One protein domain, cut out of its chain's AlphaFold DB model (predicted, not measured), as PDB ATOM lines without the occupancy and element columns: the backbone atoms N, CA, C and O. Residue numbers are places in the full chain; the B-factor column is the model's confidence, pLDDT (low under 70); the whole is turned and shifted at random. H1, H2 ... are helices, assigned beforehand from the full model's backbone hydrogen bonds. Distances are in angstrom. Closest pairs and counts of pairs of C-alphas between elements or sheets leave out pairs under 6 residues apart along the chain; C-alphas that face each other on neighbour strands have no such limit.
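What this domain is: This is residues 17 to 57 of the 59 residues of the protein "Aminotransferase, class II" of Melissococcus plutonius (strain ATCC 35311 / CIP 104052 / LMG 20360 / NCIMB 702443) (UniProt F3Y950). A short helix H1 in a small turn of chain at one end is joined by a long, drawn-out strip, residues 26 to 43, to a longer helix H2 that sticks out alone at the other end. The two helices are far apart, with no contact between them. The printed part has 41 residues with two named helices, H1 then H2, and no named strand; the class is all helix, with under half of the residues in named elements. The whole is extended, with a radius of gyration of the C-alphas of 15.6 A, and spans 43 by 20 by 14 A.

How they stand to each other: H1, residues 21 to 25, and H2, residues 44 to 56, are apart, with no C-alpha of the one within 8 A of the other. Residues 40 to 57, of which 44 to 56 belong to H2, stand free. In H1 and H2 every O i to N i+4 pair is within hydrogen-bond range.

Where its parts are: H1 begins at C-alpha 21, (-17.030, 44.765, 33.732), and measures 5.6 A from first to last C-alpha. H2 measures 18.6 A and ends at C-alpha 56, (-36.627, 51.370, 3.225).

The domain as a whole: The two C-alphas farthest apart, those of Gly 26 and His 56, are 43.2 A apart. The link from H1 to H2 is long, with 18 residues. The printed part has no cut, and no printed residue is under 70 in pLDDT.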
ATOM      1  N   LYS A  17     -22.705  43.255  28.802       96.75
ATOM      2  CA  LYS A  17     -21.980  42.050  29.216       96.75
ATOM      3  C   LYS A  17     -20.460  42.243  29.277       96.75
ATOM      4  O   LYS A  17     -19.831  41.702  30.185       96.75
ATOM      5  N   TRP A  18     -19.891  42.961  28.305       96.81
ATOM      6  CA  TRP A  18     -18.443  43.039  28.068       96.81
ATOM      7  C   TRP A  18     -17.825  44.386  28.461       96.81
ATOM      8  O   TRP A  18     -16.714  44.411  28.982       96.81
ATOM      9  N   ASP A  19     -18.537  45.490  28.244       96.62
ATOM     10  CA  ASP A  19     -18.015  46.854  28.377       96.62
ATOM     11  C   ASP A  19     -18.267  47.467  29.764       96.62
ATOM     12  O   ASP A  19     -17.718  48.523  30.051       96.62
ATOM     13  N   THR A  20     -19.047  46.816  30.640       96.38
ATOM     14  CA  THR A  20     -19.333  47.321  32.001       96.38
ATOM     15  C   THR A  20     -18.672  46.498  33.108       96.38
ATOM     16  O   THR A  20     -19.085  46.548  34.265       96.38
ATOM     17  N   LEU A  21     -17.673  45.674  32.776       96.25
ATOM     18  CA  LEU A  21     -17.030  44.765  33.732       96.25
ATOM     19  C   LEU A  21     -16.393  45.510  34.912       96.25
ATOM     20  O   LEU A  21     -16.541  45.097  36.063       96.25
ATOM     21  N   LYS A  22     -15.728  46.635  34.634       96.56
ATOM     22  CA  LYS A  22     -15.064  47.437  35.661       96.56
ATOM     23  C   LYS A  22     -16.074  48.092  36.598       96.56
ATOM     24  O   LYS A  22     -15.857  48.115  37.804       96.56
ATOM     25  N   GLU A  23     -17.170  48.599  36.057       96.12
ATOM     26  CA  GLU A  23     -18.237  49.257  36.804       96.12
ATOM     27  C   GLU A  23     -19.029  48.245  37.643       96.12
ATOM     28  O   GLU A  23     -19.346  48.523  38.796       96.12
ATOM     29  N   THR A  24     -19.310  47.061  37.088       94.94
ATOM     30  CA  THR A  24     -20.103  46.019  37.756       94.94
ATOM     31  C   THR A  24     -19.287  45.215  38.774       94.94
ATOM     32  O   THR A  24     -19.812  44.859  39.827       94.94
ATOM     33  N   TYR A  25     -18.017  44.913  38.480       96.12
ATOM     34  CA  TYR A  25     -17.203  43.962  39.254       96.12
ATOM     35  C   TYR A  25     -15.849  44.512  39.728       96.12
ATOM     36  O   TYR A  25     -15.096  43.789  40.375       96.12
ATOM     37  N   GLY A  26     -15.504  45.766  39.420       96.75
ATOM     38  CA  GLY A  26     -14.236  46.393  39.821       96.75
ATOM     39  C   GLY A  26     -13.015  45.986  38.985       96.75
ATOM     40  O   GLY A  26     -11.941  46.562  39.153       96.75
ATOM     41  N   HIS A  27     -13.177  45.041  38.058       95.50
ATOM     42  CA  HIS A  27     -12.111  44.460  37.243       95.50
ATOM     43  C   HIS A  27     -12.502  44.465  35.765       95.50
ATOM     44  O   HIS A  27     -13.635  44.143  35.425       95.50
ATOM     45  N   SER A  28     -11.570  44.818  34.880       93.69
ATOM     46  CA  SER A  28     -11.797  44.852  33.425       93.69
ATOM     47  C   SER A  28     -11.284  43.608  32.691       93.69
ATOM     48  O   SER A  28     -11.513  43.465  31.495       93.69
ATOM     49  N   ASP A  29     -10.565  42.729  33.382       94.25
ATOM     50  CA  ASP A  29      -9.862  41.552  32.862       94.25
ATOM     51  C   ASP A  29     -10.588  40.232  33.182       94.25
ATOM     52  O   ASP A  29      -9.974  39.182  33.358       94.25
ATOM     53  N   LEU A  30     -11.919  40.284  33.259       95.56
ATOM     54  CA  LEU A  30     -12.766  39.131  33.559       95.56
ATOM     55  C   LEU A  30     -13.348  38.502  32.287       95.56
ATOM     56  O   LEU A  30     -13.570  39.180  31.286       95.56
ATOM     57  N   LEU A  31     -13.672  37.207  32.360       95.75
ATOM     58  CA  LEU A  31     -14.491  36.523  31.358       95.75
ATOM     59  C   LEU A  31     -15.981  36.636  31.745       95.75
ATOM     60  O   LEU A  31     -16.398  36.007  32.722       95.75
ATOM     61  N   PRO A  32     -16.807  37.411  31.019       95.38
ATOM     62  CA  PRO A  32     -18.195  37.631  31.406       95.38
ATOM     63  C   PRO A  32     -19.097  36.443  31.050       95.38
ATOM     64  O   PRO A  32     -19.338  36.159  29.880       95.38
ATOM     65  N   LEU A  33     -19.681  35.805  32.068       96.00
ATOM     66  CA  LEU A  33     -20.652  34.702  31.934       96.00
ATOM     67  C   LEU A  33     -21.953  34.957  32.723       96.00
ATOM     68  O   LEU A  33     -22.614  34.023  33.163       96.00
ATOM     69  N   TRP A  34     -22.287  36.229  32.962       93.31
ATOM     70  CA  TRP A  34     -23.221  36.625  34.021       93.31
ATOM     71  C   TRP A  34     -24.615  37.036  33.526       93.31
ATOM     72  O   TRP A  34     -25.615  36.572  34.069       93.31
ATOM     73  N   ILE A  35     -24.704  37.904  32.514       93.88
ATOM     74  CA  ILE A  35     -25.984  38.421  32.014       93.88
ATOM     75  C   ILE A  35     -26.547  37.533  30.900       93.88
ATOM     76  O   ILE A  35     -25.799  36.972  30.098       93.88
ATOM     77  N   ALA A  36     -27.875  37.419  30.848       96.62
ATOM     78  CA  ALA A  36     -28.606  36.547  29.929       96.62
ATOM     79  C   ALA A  36     -28.723  37.126  28.502       96.62
ATOM     80  O   ALA A  36     -29.821  37.345  27.993       96.62
ATOM     81  N   ASP A  37     -27.584  37.352  27.851       96.06
ATOM     82  CA  ASP A  37     -27.472  37.524  26.400       96.06
ATOM     83  C   ASP A  37     -26.461  36.517  25.812       96.06
ATOM     84  O   ASP A  37     -25.793  35.775  26.540       96.06
ATOM     85  N   MET A  38     -26.367  36.451  24.483       96.06
ATOM     86  CA  MET A  38     -25.528  35.472  23.786       96.06
ATOM     87  C   MET A  38     -24.346  36.136  23.077       96.06
ATOM     88  O   MET A  38     -24.475  37.220  22.517       96.06
ATOM     89  N   ASP A  39     -23.217  35.428  23.003       96.25
ATOM     90  CA  ASP A  39     -22.046  35.829  22.209       96.25
ATOM     91  C   ASP A  39     -22.091  35.252  20.780       96.25
ATOM     92  O   ASP A  39     -21.071  34.864  20.217       96.25
ATOM     93  N   PHE A  40     -23.287  35.195  20.186       95.88
ATOM     94  CA  PHE A  40     -23.530  34.707  18.826       95.88
ATOM     95  C   PHE A  40     -24.138  35.805  17.954       95.88
ATOM     96  O   PHE A  40     -24.800  36.718  18.446       95.88
ATOM     97  N   LYS A  41     -23.965  35.697  16.632       94.75
ATOM     98  CA  LYS A  41     -24.720  36.540  15.695       94.75
ATOM     99  C   LYS A  41     -26.203  36.183  15.752       94.75
ATOM    100  O   LYS A  41     -26.564  35.021  15.935       94.75
ATOM    101  N   ALA A  42     -27.054  37.178  15.508       95.25
ATOM    102  CA  ALA A  42     -28.459  36.931  15.223       95.25
ATOM    103  C   ALA A  42     -28.605  36.017  13.992       95.25
ATOM    104  O   ALA A  42     -27.737  35.973  13.116       95.25
ATOM    105  N   ALA A  43     -29.713  35.280  13.928       94.88
ATOM    106  CA  ALA A  43     -29.966  34.371  12.821       94.88
ATOM    107  C   ALA A  43     -30.025  35.121  11.471       94.88
ATOM    108  O   ALA A  43     -30.510  36.255  11.433       94.88
ATOM    109  N   PRO A  44     -29.608  34.499  10.348       94.62
ATOM    110  CA  PRO A  44     -29.530  35.177   9.051       94.62
ATOM    111  C   PRO A  44     -30.829  35.866   8.620       94.62
ATOM    112  O   PRO A  44     -30.792  36.990   8.139       94.62
ATOM    113  N   PHE A  45     -31.983  35.238   8.862       95.75
ATOM    114  CA  PHE A  45     -33.282  35.814   8.499       95.75
ATOM    115  C   PHE A  45     -33.615  37.095   9.283       95.75
ATOM    116  O   PHE A  45     -34.307  37.962   8.760       95.75
ATOM    117  N   ILE A  46     -33.105  37.234  10.515       96.88
ATOM    118  CA  ILE A  46     -33.261  38.451  11.325       96.88
ATOM    119  C   ILE A  46     -32.433  39.572  10.698       96.88
ATOM    120  O   ILE A  46     -32.942  40.671  10.500       96.88
ATOM    121  N   LEU A  47     -31.180  39.283  10.334       96.50
ATOM    122  CA  LEU A  47     -30.290  40.257   9.698       96.50
ATOM    123  C   LEU A  47     -30.860  40.748   8.361       96.50
ATOM    124  O   LEU A  47     -30.918  41.951   8.137       96.50
ATOM    125  N   THR A  48     -31.382  39.843   7.529       97.31
ATOM    126  CA  THR A  48     -32.030  40.207   6.257       97.31
ATOM    127  C   THR A  48     -33.248  41.111   6.459       97.31
ATOM    128  O   THR A  48     -33.427  42.070   5.713       97.31
ATOM    129  N   ALA A  49     -34.082  40.846   7.470       97.62
ATOM    130  CA  ALA A  49     -35.224  41.708   7.773       97.62
ATOM    131  C   ALA A  49     -34.778  43.117   8.213       97.62
ATOM    132  O   ALA A  49     -35.358  44.112   7.780       97.62
ATOM    133  N   PHE A  50     -33.714  43.212   9.019       97.31
ATOM    134  CA  PHE A  50     -33.117  44.496   9.402       97.31
ATOM    135  C   PHE A  50     -32.526  45.248   8.203       97.31
ATOM    136  O   PHE A  50     -32.747  46.449   8.077       97.31
ATOM    137  N   GLU A  51     -31.820  44.567   7.300       97.81
ATOM    138  CA  GLU A  51     -31.281  45.173   6.073       97.81
ATOM    139  C   GLU A  51     -32.392  45.743   5.183       97.81
ATOM    140  O   GLU A  51     -32.267  46.858   4.679       97.81
ATOM    141  N   GLN A  52     -33.511  45.025   5.035       97.50
ATOM    142  CA  GLN A  52     -34.678  45.505   4.286       97.50
ATOM    143  C   GLN A  52     -35.292  46.760   4.916       97.50
ATOM    144  O   GLN A  52     -35.627  47.700   4.194       97.50
ATOM    145  N   LEU A  53     -35.404  46.797   6.249       96.81
ATOM    146  CA  LEU A  53     -35.865  47.980   6.973       96.81
ATOM    147  C   LEU A  53     -34.911  49.162   6.747       96.81
ATOM    148  O   LEU A  53     -35.363  50.246   6.394       96.81
ATOM    149  N   ILE A  54     -33.596  48.944   6.865       97.44
ATOM    150  CA  ILE A  54     -32.564  49.957   6.584       97.44
ATOM    151  C   ILE A  54     -32.665  50.478   5.145       97.44
ATOM    152  O   ILE A  54     -32.600  51.683   4.911       97.44
ATOM    153  N   HIS A  55     -32.888  49.600   4.172       97.75
ATOM    154  CA  HIS A  55     -33.066  50.002   2.775       97.75
ATOM    155  C   HIS A  55     -34.358  50.784   2.522       97.75
ATOM    156  O   HIS A  55     -34.400  51.583   1.588       97.75
ATOM    157  N   HIS A  56     -35.402  50.582   3.330       97.81
ATOM    158  CA  HIS A  56     -36.627  51.370   3.225       97.81
ATOM    159  C   HIS A  56     -36.382  52.860   3.527       97.81
ATOM    160  O   HIS A  56     -37.035  53.716   2.934       97.81
ATOM    161  N   GLY A  57     -35.413  53.172   4.398       95.25
ATOM    162  CA  GLY A  57     -34.946  54.541   4.644       95.25
ATOM    163  C   GLY A  57     -35.848  55.386   5.550       95.25
ATOM    164  O   GLY A  57     -35.616  56.587   5.675       95.25
TER     165      GLY A  57